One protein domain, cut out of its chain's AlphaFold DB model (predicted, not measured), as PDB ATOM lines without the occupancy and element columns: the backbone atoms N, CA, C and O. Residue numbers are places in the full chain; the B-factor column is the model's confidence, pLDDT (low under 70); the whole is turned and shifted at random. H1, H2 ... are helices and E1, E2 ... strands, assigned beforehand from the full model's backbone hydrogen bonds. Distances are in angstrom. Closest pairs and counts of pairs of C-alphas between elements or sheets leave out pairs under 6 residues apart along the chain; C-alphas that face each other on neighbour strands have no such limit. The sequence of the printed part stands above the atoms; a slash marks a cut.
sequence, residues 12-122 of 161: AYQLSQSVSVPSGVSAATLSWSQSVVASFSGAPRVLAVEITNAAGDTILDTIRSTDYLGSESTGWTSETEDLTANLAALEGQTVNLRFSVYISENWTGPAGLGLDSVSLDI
ATOM      1  N   ALA A  12      47.091   4.645  36.302       88.94
ATOM      2  CA  ALA A  12      46.446   3.769  35.333       88.94
ATOM      3  C   ALA A  12      45.485   4.564  34.440       88.94
ATOM      4  O   ALA A  12      44.573   5.226  34.938       88.94
ATOM      5  N   TYR A  13      45.656   4.452  33.126       90.38
ATOM      6  CA  TYR A  13      44.672   4.910  32.143       90.38
ATOM      7  C   TYR A  13      43.816   3.728  31.720       90.38
ATOM      8  O   TYR A  13      44.349   2.648  31.478       90.38
ATOM      9  N   GLN A  14      42.500   3.917  31.657       93.88
ATOM     10  CA  GLN A  14      41.553   2.829  31.426       93.88
ATOM     11  C   GLN A  14      40.502   3.248  30.402       93.88
ATOM     12  O   GLN A  14      39.952   4.348  30.484       93.88
ATOM     13  N   LEU A  15      40.206   2.350  29.467       95.44
ATOM     14  CA  LEU A  15      39.031   2.396  28.606       95.44
ATOM     15  C   LEU A  15      38.226   1.127  28.866       95.44
ATOM     16  O   LEU A  15      38.750   0.027  28.703       95.44
ATOM     17  N   SER A  16      36.965   1.286  29.255       97.25
ATOM     18  CA  SER A  16      36.106   0.165  29.629       97.25
ATOM     19  C   SER A  16      34.753   0.255  28.941       97.25
ATOM     20  O   SER A  16      34.201   1.346  28.788       97.25
ATOM     21  N   GLN A  17      34.193  -0.899  28.589       97.56
ATOM     22  CA  GLN A  17      32.832  -1.026  28.082       97.56
ATOM     23  C   GLN A  17      32.081  -2.111  28.851       97.56
ATOM     24  O   GLN A  17      32.597  -3.210  29.050       97.56
ATOM     25  N   SER A  18      30.851  -1.797  29.256       98.12
ATOM     26  CA  SER A  18      29.963  -2.765  29.895       98.12
ATOM     27  C   SER A  18      29.393  -3.741  28.869       98.12
ATOM     28  O   SER A  18      28.937  -3.329  27.800       98.12
ATOM     29  N   VAL A  19      29.414  -5.028  29.204       97.69
ATOM     30  CA  VAL A  19      28.964  -6.136  28.360       97.69
ATOM     31  C   VAL A  19      28.026  -7.017  29.175       97.69
ATOM     32  O   VAL A  19      28.398  -7.538  30.227       97.69
ATOM     33  N   SER A  20      26.805  -7.206  28.680       97.19
ATOM     34  CA  SER A  20      25.885  -8.210  29.216       97.19
ATOM     35  C   SER A  20      26.207  -9.563  28.598       97.19
ATOM     36  O   SER A  20      26.014  -9.752  27.396       97.19
ATOM     37  N   VAL A  21      26.694 -10.498  29.410       96.94
ATOM     38  CA  VAL A  21      27.048 -11.842  28.958       96.94
ATOM     39  C   VAL A  21      25.766 -12.675  28.848       96.94
ATOM     40  O   VAL A  21      25.068 -12.856  29.852       96.94
ATOM     41  N   PRO A  22      25.404 -13.174  27.654       95.31
ATOM     42  CA  PRO A  22      24.224 -14.017  27.498       95.31
ATOM     43  C   PRO A  22      24.402 -15.357  28.225       95.31
ATOM     44  O   PRO A  22      25.510 -15.767  28.549       95.31
ATOM     45  N   SER A  23      23.300 -16.056  28.479       93.56
ATOM     46  CA  SER A  23      23.321 -17.447  28.948       93.56
ATOM     47  C   SER A  23      23.602 -18.416  27.798       93.56
ATOM     48  O   SER A  23      23.095 -18.198  26.697       93.56
ATOM     49  N   GLY A  24      24.291 -19.523  28.067       94.44
ATOM     50  CA  GLY A  24      24.594 -20.566  27.088       94.44
ATOM     51  C   GLY A  24      25.622 -20.146  26.040       94.44
ATOM     52  O   GLY A  24      25.410 -20.418  24.857       94.44
ATOM     53  N   VAL A  25      26.695 -19.465  26.444       96.81
ATOM     54  CA  VAL A  25      27.812 -19.080  25.571       96.81
ATOM     55  C   VAL A  25      28.459 -20.343  25.005       96.81
ATOM     56  O   VAL A  25      28.891 -21.226  25.741       96.81
ATOM     57  N   SER A  26      28.525 -20.434  23.678       96.44
ATOM     58  CA  SER A  26      29.137 -21.562  22.964       96.44
ATOM     59  C   SER A  26      30.402 -21.178  22.202       96.44
ATOM     60  O   SER A  26      31.223 -22.049  21.926       96.44
ATOM     61  N   ALA A  27      30.562 -19.895  21.876       97.75
ATOM     62  CA  ALA A  27      31.792 -19.323  21.351       97.75
ATOM     63  C   ALA A  27      31.857 -17.834  21.704       97.75
ATOM     64  O   ALA A  27      30.834 -17.145  21.659       97.75
ATOM     65  N   ALA A  28      33.043 -17.324  22.011       98.31
ATOM     66  CA  ALA A  28      33.276 -15.895  22.141       98.31
ATOM     67  C   ALA A  28      34.665 -15.520  21.628       98.31
ATOM     68  O   ALA A  28      35.658 -16.092  22.065       98.31
ATOM     69  N   THR A  29      34.736 -14.523  20.751       98.62
ATOM     70  CA  THR A  29      35.999 -14.049  20.178       98.62
ATOM     71  C   THR A  29      36.122 -12.547  20.378       98.62
ATOM     72  O   THR A  29      35.277 -11.781  19.911       98.62
ATOM     73  N   LEU A  30      37.192 -12.120  21.045       98.69
ATOM     74  CA  LEU A  30      37.596 -10.721  21.118       98.69
ATOM     75  C   LEU A  30      38.650 -10.453  20.044       98.69
ATOM     76  O   LEU A  30      39.627 -11.186  19.943       98.69
ATOM     77  N   SER A  31      38.470  -9.397  19.259       98.50
ATOM     78  CA  SER A  31      39.450  -8.925  18.278       98.50
ATOM     79  C   SER A  31      39.640  -7.420  18.392       98.50
ATOM     80  O   SER A  31      38.686  -6.687  18.646       98.50
ATOM     81  N   TRP A  32      40.867  -6.949  18.208       98.06
ATOM     82  CA  TRP A  32      41.171  -5.519  18.173       98.06
ATOM     83  C   TRP A  32      42.427  -5.249  17.352       98.06
ATOM     84  O   TRP A  32      43.185  -6.160  17.028       98.06
ATOM     85  N   SER A  33      42.657  -3.985  17.013       98.12
ATOM     86  CA  SER A  33      43.931  -3.518  16.471       98.12
ATOM     87  C   SER A  33      44.582  -2.525  17.422       98.12
ATOM     88  O   SER A  33      43.906  -1.715  18.058       98.12
ATOM     89  N   GLN A  34      45.906  -2.584  17.520       96.38
ATOM     90  CA  GLN A  34      46.684  -1.717  18.397       96.38
ATOM     91  C   GLN A  34      47.991  -1.264  17.754       96.38
ATOM     92  O   GLN A  34      48.546  -1.942  16.896       96.38
ATOM     93  N   SER A  35      48.500  -0.119  18.198       95.62
ATOM     94  CA  SER A  35      49.855   0.350  17.902       95.62
ATOM     95  C   SER A  35      50.451   0.943  19.168       95.62
ATOM     96  O   SER A  35      49.774   1.680  19.890       95.62
ATOM     97  N   VAL A  36      51.710   0.624  19.449       93.12
ATOM     98  CA  VAL A  36      52.417   1.101  20.636       93.12
ATOM     99  C   VAL A  36      53.651   1.872  20.220       93.12
ATOM    100  O   VAL A  36      54.431   1.418  19.392       93.12
ATOM    101  N   VAL A  37      53.846   3.029  20.841       93.12
ATOM    102  CA  VAL A  37      55.099   3.780  20.812       93.12
ATOM    103  C   VAL A  37      55.579   3.884  22.252       93.12
ATOM    104  O   VAL A  37      55.180   4.780  22.998       93.12
ATOM    105  N   ALA A  38      56.417   2.944  22.663       90.00
ATOM    106  CA  ALA A  38      56.975   2.845  24.000       90.00
ATOM    107  C   ALA A  38      58.273   3.662  24.107       90.00
ATOM    108  O   ALA A  38      59.307   3.123  24.448       90.00
ATOM    109  N   SER A  39      58.258   4.966  23.813       89.44
ATOM    110  CA  SER A  39      59.460   5.823  23.883       89.44
ATOM    111  C   SER A  39      59.694   6.399  25.292       89.44
ATOM    112  O   SER A  39      59.747   7.617  25.477       89.44
ATOM    113  N   PHE A  40      59.819   5.535  26.298       89.62
ATOM    114  CA  PHE A  40      59.911   5.923  27.710       89.62
ATOM    115  C   PHE A  40      61.152   5.333  28.403       89.62
ATOM    116  O   PHE A  40      61.866   4.520  27.830       89.62
ATOM    117  N   SER A  41      61.425   5.749  29.639       89.50
ATOM    118  CA  SER A  41      62.517   5.220  30.472       89.50
ATOM    119  C   SER A  41      62.014   4.662  31.809       89.50
ATOM    120  O   SER A  41      60.841   4.793  32.141       89.50
ATOM    121  N   GLY A  42      62.898   4.052  32.600       89.62
ATOM    122  CA  GLY A  42      62.547   3.567  33.936       89.62
ATOM    123  C   GLY A  42      61.910   2.179  33.927       89.62
ATOM    124  O   GLY A  42      62.260   1.334  33.101       89.62
ATOM    125  N   ALA A  43      61.029   1.925  34.891       91.19
ATOM    126  CA  ALA A  43      60.403   0.616  35.058       91.19
ATOM    127  C   ALA A  43      59.417   0.268  33.919       91.19
ATOM    128  O   ALA A  43      58.828   1.170  33.311       91.19
ATOM    129  N   PRO A  44      59.188  -1.036  33.650       92.06
ATOM    130  CA  PRO A  44      58.243  -1.469  32.631       92.06
ATOM    131  C   PRO A  44      56.846  -0.886  32.827       92.06
ATOM    132  O   PRO A  44      56.375  -0.679  33.955       92.06
ATOM    133  N   ARG A  45      56.176  -0.646  31.702       91.69
ATOM    134  CA  ARG A  45      54.761  -0.270  31.655       91.69
ATOM    135  C   ARG A  45      53.955  -1.460  31.183       91.69
ATOM    136  O   ARG A  45      54.383  -2.159  30.270       91.69
ATOM    137  N   VAL A  46      52.779  -1.638  31.767       94.31
ATOM    138  CA  VAL A  46      51.934  -2.802  31.495       94.31
ATOM    139  C   VAL A  46      50.718  -2.360  30.701       94.31
ATOM    140  O   VAL A  46      49.981  -1.483  31.153       94.31
ATOM    141  N   LEU A  47      50.504  -2.960  29.533       94.69
ATOM    142  CA  LEU A  47      49.219  -2.935  28.834       94.69
ATOM    143  C   LEU A  47      48.468  -4.214  29.187       94.69
ATOM    144  O   LEU A  47      48.999  -5.304  28.977       94.69
ATOM    145  N   ALA A  48      47.244  -4.094  29.689       97.50
ATOM    146  CA  ALA A  48      46.405  -5.241  29.996       97.50
ATOM    147  C   ALA A  48      45.028  -5.145  29.332       97.50
ATOM    148  O   ALA A  48      44.463  -4.060  29.166       97.50
ATOM    149  N   VAL A  49      44.499  -6.311  28.969       98.12
ATOM    150  CA  VAL A  49      43.113  -6.535  28.563       98.12
ATOM    151  C   VAL A  49      42.479  -7.415  29.627       98.12
ATOM    152  O   VAL A  49      42.972  -8.504  29.916       98.12
ATOM    153  N   GLU A  50      41.411  -6.933  30.244       98.56
ATOM    154  CA  GLU A  50      40.857  -7.507  31.466       98.56
ATOM    155  C   GLU A  50      39.337  -7.604  31.382       98.56
ATOM    156  O   GLU A  50      38.673  -6.751  30.784       98.56
ATOM    157  N   ILE A  51      38.780  -8.610  32.049       98.44
ATOM    158  CA  ILE A  51      37.364  -8.661  32.400       98.44
ATOM    159  C   ILE A  51      37.254  -8.270  33.867       98.44
ATOM    160  O   ILE A  51      37.905  -8.846  34.739       98.44
ATOM    161  N   THR A  52      36.405  -7.295  34.156       98.62
ATOM    162  CA  THR A  52      36.118  -6.854  35.524       98.62
ATOM    163  C   THR A  52      34.646  -7.029  35.850       98.62
ATOM    164  O   THR A  52      33.806  -7.177  34.959       98.62
ATOM    165  N   ASN A  53      34.315  -7.003  37.136       97.88
ATOM    166  CA  ASN A  53      32.924  -6.977  37.570       97.88
ATOM    167  C   ASN A  53      32.202  -5.715  37.056       97.88
ATOM    168  O   ASN A  53      32.826  -4.763  36.587       97.88
ATOM    169  N   ALA A  54      30.872  -5.679  37.178       96.81
ATOM    170  CA  ALA A  54      30.060  -4.544  36.727       96.81
ATOM    171  C   ALA A  54      30.493  -3.189  37.328       96.81
ATOM    172  O   ALA A  54      30.369  -2.163  36.664       96.81
ATOM    173  N   ALA A  55      31.019  -3.184  38.559       96.69
ATOM    174  CA  ALA A  55      31.518  -1.981  39.227       96.69
ATOM    175  C   ALA A  55      32.887  -1.505  38.696       96.69
ATOM    176  O   ALA A  55      33.250  -0.348  38.902       96.69
ATOM    177  N   GLY A  56      33.639  -2.372  38.010       94.69
ATOM    178  CA  GLY A  56      34.967  -2.086  37.458       94.69
ATOM    179  C   GLY A  56      36.109  -2.106  38.484       94.69
ATOM    180  O   GLY A  56      37.250  -1.799  38.132       94.69
ATOM    181  N   ASP A  57      35.824  -2.458  39.738       94.81
ATOM    182  CA  ASP A  57      36.784  -2.427  40.849       94.81
ATOM    183  C   ASP A  57      37.500  -3.768  41.072       94.81
ATOM    184  O   ASP A  57      38.588  -3.799  41.644       94.81
ATOM    185  N   THR A  58      36.928  -4.864  40.574       96.88
ATOM    186  CA  THR A  58      37.460  -6.216  40.748       96.88
ATOM    187  C   THR A  58      37.782  -6.820  39.392       96.88
ATOM    188  O   THR A  58      36.896  -6.944  38.545       96.88
ATOM    189  N   ILE A  59      39.036  -7.230  39.195       97.75
ATOM    190  CA  ILE A  59      39.448  -8.035  38.040       97.75
ATOM    191  C   ILE A  59      38.919  -9.453  38.250       97.75
ATOM    192  O   ILE A  59      39.258 -10.107  39.234       97.75
ATOM    193  N   LEU A  60      38.052  -9.890  37.341       98.06
ATOM    194  CA  LEU A  60      37.551 -11.260  37.279       98.06
ATOM    195  C   LEU A  60      38.489 -12.130  36.449       98.06
ATOM    196  O   LEU A  60      38.660 -13.302  36.768       98.06
ATOM    197  N   ASP A  61      39.096 -11.545  35.411       97.69
ATOM    198  CA  ASP A  61      40.063 -12.224  34.560       97.69
ATOM    199  C   ASP A  61      41.025 -11.253  33.859       97.69
ATOM    200  O   ASP A  61      40.665 -10.111  33.554       97.69
ATOM    201  N   THR A  62      42.227 -11.727  33.543       97.81
ATOM    202  CA  THR A  62      43.215 -11.017  32.723       97.81
ATOM    203  C   THR A  62      43.407 -11.795  31.429       97.81
ATOM    204  O   THR A  62      44.080 -12.820  31.400       97.81
ATOM    205  N   ILE A  63      42.828 -11.277  30.348       97.62
ATOM    206  CA  ILE A  63      42.874 -11.890  29.018       97.62
ATOM    207  C   ILE A  63      44.281 -11.813  28.439       97.62
ATOM    208  O   ILE A  63      44.805 -12.785  27.904       97.62
ATOM    209  N   ARG A  64      44.903 -10.639  28.554       97.31
ATOM    210  CA  ARG A  64      46.257 -10.406  28.063       97.31
ATOM    211  C   ARG A  64      46.963  -9.384  28.925       97.31
ATOM    212  O   ARG A  64      46.349  -8.421  29.376       97.31
ATOM    213  N   SER A  65      48.263  -9.572  29.112       97.06
ATOM    214  CA  SER A  65      49.139  -8.608  29.764       97.06
ATOM    215  C   SER A  65      50.477  -8.579  29.036       97.06
ATOM    216  O   SER A  65      51.066  -9.630  28.779       97.06
ATOM    217  N   THR A  66      50.920  -7.382  28.669       95.44
ATOM    218  CA  THR A  66      52.169  -7.160  27.944       95.44
ATOM    219  C   THR A  66      52.985  -6.097  28.659       95.44
ATOM    220  O   THR A  66      52.523  -4.966  28.834       95.44
ATOM    221  N   ASP A  67      54.221  -6.454  28.993       95.06
ATOM    222  CA  ASP A  67      55.219  -5.517  29.488       95.06
ATOM    223  C   ASP A  67      55.940  -4.851  28.315       95.06
ATOM    224  O   ASP A  67      56.445  -5.519  27.411       95.06
ATOM    225  N   TYR A  68      56.022  -3.526  28.356       93.19
ATOM    226  CA  TYR A  68      56.885  -2.732  27.487       93.19
ATOM    227  C   TYR A  68      58.083  -2.235  28.290       93.19
ATOM    228  O   TYR A  68      57.933  -1.868  29.458       93.19
ATOM    229  N   LEU A  69      59.264  -2.208  27.674       92.56
ATOM    230  CA  LEU A  69      60.535  -1.874  28.323       92.56
ATOM    231  C   LEU A  69      61.080  -0.492  27.934       92.56
ATOM    232  O   LEU A  69      62.105  -0.077  28.469       92.56
ATOM    233  N   GLY A  70      60.414   0.230  27.030       90.69
ATOM    234  CA  GLY A  70      60.739   1.628  26.732       90.69
ATOM    235  C   GLY A  70      61.530   1.847  25.440       90.69
ATOM    236  O   GLY A  70      62.119   2.910  25.243       90.69
ATOM    237  N   SER A  71      61.540   0.870  24.532       89.88
ATOM    238  CA  SER A  71      62.186   1.019  23.213       89.88
ATOM    239  C   SER A  71      61.363   0.472  22.047       89.88
ATOM    240  O   SER A  71      61.773   0.556  20.888       89.88
ATOM    241  N   GLU A  72      60.192  -0.080  22.339       92.06
ATOM    242  CA  GLU A  72      59.334  -0.727  21.369       92.06
ATOM    243  C   GLU A  72      58.549   0.308  20.564       92.06
ATOM    244  O   GLU A  72      58.001   1.281  21.085       92.06
ATOM    245  N   SER A  73      58.451   0.069  19.264       93.19
ATOM    246  CA  SER A  73      57.543   0.798  18.394       93.19
ATOM    247  C   SER A  73      56.918  -0.200  17.441       93.19
ATOM    248  O   SER A  73      57.625  -0.872  16.686       93.19
ATOM    249  N   THR A  74      55.602  -0.333  17.508       93.06
ATOM    250  CA  THR A  74      54.842  -1.218  16.636       93.06
ATOM    251  C   THR A  74      54.023  -0.383  15.664       93.06
ATOM    252  O   THR A  74      53.429   0.638  16.023       93.06
ATOM    253  N   GLY A  75      53.935  -0.850  14.418       95.12
ATOM    254  CA  GLY A  75      52.840  -0.436  13.546       95.12
ATOM    255  C   GLY A  75      51.493  -0.905  14.107       95.12
ATOM    256  O   GLY A  75      51.420  -1.491  15.189       95.12
ATOM    257  N   TRP A  76      50.425  -0.669  13.349       97.19
ATOM    258  CA  TRP A  76      49.133  -1.273  13.658       97.19
ATOM    259  C   TRP A  76      49.209  -2.789  13.478       97.19
ATOM    260  O   TRP A  76      49.514  -3.275  12.388       97.19
ATOM    261  N   THR A  77      48.938  -3.521  14.551       96.75
ATOM    262  CA  THR A  77      48.859  -4.981  14.587       96.75
ATOM    263  C   THR A  77      47.481  -5.402  15.071       96.75
ATOM    264  O   THR A  77      46.926  -4.772  15.971       96.75
ATOM    265  N   SER A  78      46.934  -6.466  14.490       97.50
ATOM    266  CA  SER A  78      45.671  -7.055  14.935       97.50
ATOM    267  C   SER A  78      45.927  -8.178  15.931       97.50
ATOM    268  O   SER A  78      46.853  -8.969  15.759       97.50
ATOM    269  N   GLU A  79      45.085  -8.245  16.950       97.50
ATOM    270  CA  GLU A  79      45.105  -9.249  18.004       97.50
ATOM    271  C   GLU A  79      43.741  -9.947  18.052       97.50
ATOM    272  O   GLU A  79      42.707  -9.375  17.680       97.50
ATOM    273  N   THR A  80      43.734 -11.199  18.497       98.19
ATOM    274  CA  THR A  80      42.520 -12.002  18.644       98.19
ATOM    275  C   THR A  80      42.686 -12.954  19.814       98.19
ATOM    276  O   THR A  80      43.731 -13.587  19.933       98.19
ATOM    277  N   GLU A  81      41.655 -13.071  20.645       98.38
ATOM    278  CA  GLU A  81      41.621 -13.960  21.806       98.38
ATOM    279  C   GLU A  81      40.288 -14.721  21.844       98.38
ATOM    280  O   GLU A  81      39.218 -14.145  21.610       98.38
ATOM    281  N   ASP A  82      40.354 -16.021  22.137       98.12
ATOM    282  CA  ASP A  82      39.178 -16.854  22.403       98.12
ATOM    283  C   ASP A  82      38.783 -16.698  23.874       98.12
ATOM    284  O   ASP A  82      39.529 -17.086  24.773       98.12
ATOM    285  N   LEU A  83      37.609 -16.115  24.106       98.25
ATOM    286  CA  LEU A  83      37.069 -15.832  25.435       98.25
ATOM    287  C   LEU A  83      35.961 -16.801  25.845       98.25
ATOM    288  O   LEU A  83      35.237 -16.535  26.809       98.25
ATOM    289  N   THR A  84      35.773 -17.898  25.108       98.00
ATOM    290  CA  THR A  84      34.629 -18.797  25.299       98.00
ATOM    291  C   THR A  84      34.555 -19.303  26.737       98.00
ATOM    292  O   THR A  84      33.507 -19.202  27.367       98.00
ATOM    293  N   ALA A  85      35.669 -19.786  27.294       97.25
ATOM    294  CA  ALA A  85      35.702 -20.292  28.666       97.25
ATOM    295  C   ALA A  85      35.522 -19.177  29.711       97.25
ATOM    296  O   ALA A  85      34.807 -19.361  30.697       97.25
ATOM    297  N   ASN A  86      36.134 -18.013  29.475       97.19
ATOM    298  CA  ASN A  86      36.096 -16.865  30.380       97.19
ATOM    299  C   ASN A  86      34.660 -16.332  30.510       97.19
ATOM    300  O   ASN A  86      34.175 -16.104  31.616       97.19
ATOM    301  N   LEU A  87      33.949 -16.185  29.385       97.56
ATOM    302  CA  LEU A  87      32.572 -15.686  29.372       97.56
ATOM    303  C   LEU A  87      31.540 -16.760  29.728       97.56
ATOM    304  O   LEU A  87      30.547 -16.426  30.370       97.56
ATOM    305  N   ALA A  88      31.775 -18.039  29.412       96.81
ATOM    306  CA  ALA A  88      30.906 -19.129  29.870       96.81
ATOM    307  C   ALA A  88      30.844 -19.214  31.410       96.81
ATOM    308  O   ALA A  88      29.801 -19.518  31.988       96.81
ATOM    309  N   ALA A  89      31.935 -18.881  32.107       96.56
ATOM    310  CA  ALA A  89      31.948 -18.805  33.572       96.56
ATOM    311  C   ALA A  89      31.151 -17.609  34.138       96.56
ATOM    312  O   ALA A  89      30.865 -17.564  35.337       96.56
ATOM    313  N   LEU A  90      30.795 -16.641  33.290       97.25
ATOM    314  CA  LEU A  90      30.174 -15.365  33.655       97.25
ATOM    315  C   LEU A  90      28.783 -15.189  33.024       97.25
ATOM    316  O   LEU A  90      28.250 -14.082  32.988       97.25
ATOM    317  N   GLU A  91      28.178 -16.275  32.541       95.62
ATOM    318  CA  GLU A  91      26.864 -16.271  31.899       95.62
ATOM    319  C   GLU A  91      25.779 -15.587  32.736       95.62
ATOM    320  O   GLU A  91      25.633 -15.816  33.940       95.62
ATOM    321  N   GLY A  92      24.980 -14.745  32.077       94.44
ATOM    322  CA  GLY A  92      23.894 -13.997  32.707       94.44
ATOM    323  C   GLY A  92      24.351 -12.817  33.569       94.44
ATOM    324  O   GLY A  92      23.499 -12.123  34.126       94.44
ATOM    325  N   GLN A  93      25.657 -12.566  33.685       96.38
ATOM    326  CA  GLN A  93      26.199 -11.419  34.409       96.38
ATOM    327  C   GLN A  93      26.472 -10.243  33.470       96.38
ATOM    328  O   GLN A  93      26.691 -10.398  32.267       96.38
ATOM    329  N   THR A  94      26.508  -9.043  34.040       98.06
ATOM    330  CA  THR A  94      27.095  -7.874  33.385       98.06
ATOM    331  C   THR A  94      28.524  -7.704  33.885       98.06
ATOM    332  O   THR A  94      28.766  -7.653  35.091       98.06
ATOM    333  N   VAL A  95      29.464  -7.604  32.955       98.44
ATOM    334  CA  VAL A  95      30.899  -7.421  33.213       98.44
ATOM    335  C   VAL A  95      31.385  -6.175  32.482       98.44
ATOM    336  O   VAL A  95      30.647  -5.609  31.673       98.44
ATOM    337  N   ASN A  96      32.616  -5.735  32.731       98.44
ATOM    338  CA  ASN A  96      33.264  -4.753  31.864       98.44
ATOM    339  C   ASN A  96      34.494  -5.360  31.193       98.44
ATOM    340  O   ASN A  96      35.360  -5.905  31.880       98.44
ATOM    341  N   LEU A  97      34.592  -5.203  29.872       98.38
ATOM    342  CA  LEU A  97      35.833  -5.400  29.129       98.38
ATOM    343  C   LEU A  97      36.667  -4.124  29.254       98.38
ATOM    344  O   LEU A  97      36.177  -3.039  28.925       98.38
ATOM    345  N   ARG A  98      37.903  -4.242  29.736       98.38
ATOM    346  CA  ARG A  98      38.793  -3.114  30.017       98.38
ATOM    347  C   ARG A  98      40.129  -3.260  29.304       98.38
ATOM    348  O   ARG A  98      40.790  -4.282  29.434       98.38
ATOM    349  N   PHE A  99      40.555  -2.187  28.648       97.69
ATOM    350  CA  PHE A  99      41.933  -1.967  28.217       97.69
ATOM    351  C   PHE A  99      42.580  -0.985  29.191       97.69
ATOM    352  O   PHE A  99      42.044   0.106  29.414       97.69
ATOM    353  N   SER A 100      43.710  -1.355  29.784       94.94
ATOM    354  CA  SER A 100      44.397  -0.528  30.774       94.94
ATOM    355  C   SER A 100      45.885  -0.387  30.476       94.94
ATOM    356  O   SER A 100      46.537  -1.317  30.016       94.94
ATOM    357  N   VAL A 101      46.426   0.802  30.738       92.44
ATOM    358  CA  VAL A 101      47.868   1.063  30.721       92.44
ATOM    359  C   VAL A 101      48.286   1.501  32.111       92.44
ATOM    360  O   VAL A 101      47.845   2.550  32.583       92.44
ATOM    361  N   TYR A 102      49.152   0.716  32.740       92.50
ATOM    362  CA  TYR A 102      49.754   1.017  34.028       92.50
ATOM    363  C   TYR A 102      51.146   1.623  33.847       92.50
ATOM    364  O   TYR A 102      52.020   1.047  33.193       92.50
ATOM    365  N   ILE A 103      51.352   2.790  34.451       90.62
ATOM    366  CA  ILE A 103      52.623   3.505  34.491       90.62
ATOM    367  C   ILE A 103      53.089   3.536  35.941       90.62
ATOM    368  O   ILE A 103      52.481   4.186  36.792       90.62
ATOM    369  N   SER A 104      54.179   2.827  36.207       89.06
ATOM    370  CA  SER A 104      54.752   2.634  37.540       89.06
ATOM    371  C   SER A 104      55.496   3.864  38.072       89.06
ATOM    372  O   SER A 104      55.530   4.071  39.282       89.06
ATOM    373  N   GLU A 105      56.058   4.695  37.188       85.44
ATOM    374  CA  GLU A 105      56.953   5.801  37.551       85.44
ATOM    375  C   GLU A 105      56.569   7.136  36.894       85.44
ATOM    376  O   GLU A 105      56.204   7.205  35.717       85.44
ATOM    377  N   ASN A 106      56.713   8.225  37.656       82.88
ATOM    378  CA  ASN A 106      56.465   9.592  37.193       82.88
ATOM    379  C   ASN A 106      57.548  10.069  36.218       82.88
ATOM    380  O   ASN A 106      58.710   9.702  36.348       82.88
ATOM    381  N   TRP A 107      57.181  10.974  35.303       74.81
ATOM    382  CA  TRP A 107      58.126  11.692  34.424       74.81
ATOM    383  C   TRP A 107      58.997  10.808  33.517       74.81
ATOM    384  O   TRP A 107      60.042  11.239  33.043       74.81
ATOM    385  N   THR A 108      58.546   9.590  33.230       81.88
ATOM    386  CA  THR A 108      59.276   8.627  32.394       81.88
ATOM    387  C   THR A 108      58.918   8.686  30.906       81.88
ATOM    388  O   THR A 108      59.515   7.976  30.111       81.88
ATOM    389  N   GLY A 109      57.918   9.491  30.515       72.38
ATOM    390  CA  GLY A 109      57.396   9.574  29.139       72.38
ATOM    391  C   GLY A 109      58.236  10.417  28.159       72.38
ATOM    392  O   GLY A 109      59.227  11.018  28.574       72.38
ATOM    393  N   PRO A 110      57.816  10.512  26.874       79.62
ATOM    394  CA  PRO A 110      56.469  10.217  26.356       79.62
ATOM    395  C   PRO A 110      56.264   8.791  25.812       79.62
ATOM    396  O   PRO A 110      57.105   8.253  25.113       79.62
ATOM    397  N   ALA A 111      55.077   8.208  26.017       87.00
ATOM    398  CA  ALA A 111      54.653   7.000  25.297       87.00
ATOM    399  C   ALA A 111      53.270   7.181  24.653       87.00
ATOM    400  O   ALA A 111      52.524   8.109  24.983       87.00
ATOM    401  N   GLY A 112      52.904   6.297  23.730       88.19
ATOM    402  CA  GLY A 112      51.613   6.296  23.050       88.19
ATOM    403  C   GLY A 112      51.062   4.888  22.866       88.19
ATOM    404  O   GLY A 112      51.816   3.957  22.607       88.19
ATOM    405  N   LEU A 113      49.742   4.767  22.978       90.69
ATOM    406  CA  LEU A 113      48.970   3.592  22.587       90.69
ATOM    407  C   LEU A 113      47.836   4.080  21.681       90.69
ATOM    408  O   LEU A 113      47.145   5.044  22.024       90.69
ATOM    409  N   GLY A 114      47.679   3.429  20.537       93.25
ATOM    410  CA  GLY A 114      46.495   3.488  19.692       93.25
ATOM    411  C   GLY A 114      45.699   2.198  19.843       93.25
ATOM    412  O   GLY A 114      46.289   1.121  19.910       93.25
ATOM    413  N   LEU A 115      44.375   2.322  19.894       95.88
ATOM    414  CA  LEU A 115      43.424   1.214  19.912       95.88
ATOM    415  C   LEU A 115      42.344   1.504  18.870       95.88
ATOM    416  O   LEU A 115      41.836   2.626  18.824       95.88
ATOM    417  N   ASP A 116      42.011   0.520  18.042       97.50
ATOM    418  CA  ASP A 116      40.990   0.647  17.002       97.50
ATOM    419  C   ASP A 116      40.344  -0.715  16.698       97.50
ATOM    420  O   ASP A 116      40.883  -1.766  17.053       97.50
ATOM    421  N   SER A 117      39.191  -0.700  16.026       97.56
ATOM    422  CA  SER A 117      38.494  -1.886  15.511       97.56
ATOM    423  C   SER A 117      38.243  -2.970  16.568       97.56
ATOM    424  O   SER A 117      38.434  -4.156  16.309       97.56
ATOM    425  N   VAL A 118      37.833  -2.563  17.775       98.06
ATOM    426  CA  VAL A 118      37.483  -3.488  18.862       98.06
ATOM    427  C   VAL A 118      36.140  -4.154  18.551       98.06
ATOM    428  O   VAL A 118      35.129  -3.465  18.414       98.06
ATOM    429  N   SER A 119      36.128  -5.485  18.468       98.19
ATOM    430  CA  SER A 119      34.928  -6.312  18.308       98.19
ATOM    431  C   SER A 119      34.920  -7.441  19.329       98.19
ATOM    432  O   SER A 119      35.936  -8.105  19.525       98.19
ATOM    433  N   LEU A 120      33.766  -7.675  19.949       98.19
ATOM    434  CA  LEU A 120      33.507  -8.849  20.773       98.19
ATOM    435  C   LEU A 120      32.290  -9.571  20.205       98.19
ATOM    436  O   LEU A 120      31.157  -9.105  20.346       98.19
ATOM    437  N   ASP A 121      32.537 -10.718  19.588       98.19
ATOM    438  CA  ASP A 121      31.512 -11.542  18.964       98.19
ATOM    439  C   ASP A 121      31.186 -12.720  19.882       98.19
ATOM    440  O   ASP A 121      32.033 -13.576  20.132       98.19
ATOM    441  N   ILE A 122      29.955 -12.758  20.403       97.38
ATOM    442  CA  ILE A 122      29.482 -13.809  21.312       97.38
ATOM    443  C   ILE A 122      28.390 -14.616  20.615       97.38
ATOM    444  O   ILE A 122      27.341 -14.086  20.249       97.38
TER     445      ILE A 122
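Overview. This is residues 12 to 122 of the 161 residues of an uncharacterized protein of Halioglobus sediminis (UniProt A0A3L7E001). Two antiparallel sheets face each other as an elongated sandwich, E1, E6, E3 and E4 in one sheet and E5, E2 and E7 in the other, with strands running roughly along the longest axis. The short helix H1 sits toward one end, over E2 of the smaller sheet and grazing the larger one, while the hairpin E3 and E4 bends away from the smaller sheet. The printed part has 111 residues, with seven named strands and one named helix in the order E1 E2 E3 E4 E5 H1 E6 E7; the class is mostly strand. It is compact, with a radius of gyration of the C-alphas of 15.0 A, and spans 46 by 28 by 17 A.

Arrangement. The larger sheet runs E1, residues 12 to 20, E6, residues 94 to 103, E3, residues 45 to 53, and E4, residues 59 to 68; it is twisted. E1 and E6 are antiparallel at 168 degrees, with N 15 and O 99 at 2.9 A, within hydrogen-bond range. E6 and E3 are antiparallel at 163 degrees, with N 98 and O 50 at 2.8 A. The hairpin E3 and E4 is antiparallel at 169 degrees, with N 47 and O 66 at 2.9 A. E3 bends by 60 degrees at residue 49 and E4 by 70 degrees at residue 63. The other sheet, also twisted, runs E5, residues 77 to 82, E2, residues 25 to 37, and E7, residues 112 to 122. E5 and E2 are antiparallel at 156 degrees, with N 79 and O 32 at 2.8 A; E2 and E7 at 169 degrees, with N 31 and O 119 at 2.9 A. Between the sheets, the closest C-alphas of E4 and E5 are those of Ile 63 and Glu 81, 7.6 A apart, while E1 and E7, for instance, are apart. H1, residues 84 to 88, is on the smaller sheet at a height of 6.8 A over it, over E2; their closest C-alphas, of Ala 28 and Thr 84, are 4.5 A apart. H1 only grazes the larger sheet, with residues 86 to 87. In H1 every O i to N i+4 pair is within hydrogen-bond range.

Along the chain. E1 begins at C-alpha 12, (46.446, 3.769, 35.333), and E7 ends at C-alpha 122, (29.482, -13.809, 21.312). E2, the longest strand with 13 residues, measures 35.9 A, E7 30.0 A, E6 28.0 A, E1 24.6 A, E3 23.6 A and E4 21.1 A.

Size, cuts and confidence. The two C-alphas farthest apart, of Gly 24 and Trp 107, are 47.1 A apart. The printed part has no cut and no long link. The mean pLDDT of the printed part is 94.6, and no printed residue is under 70.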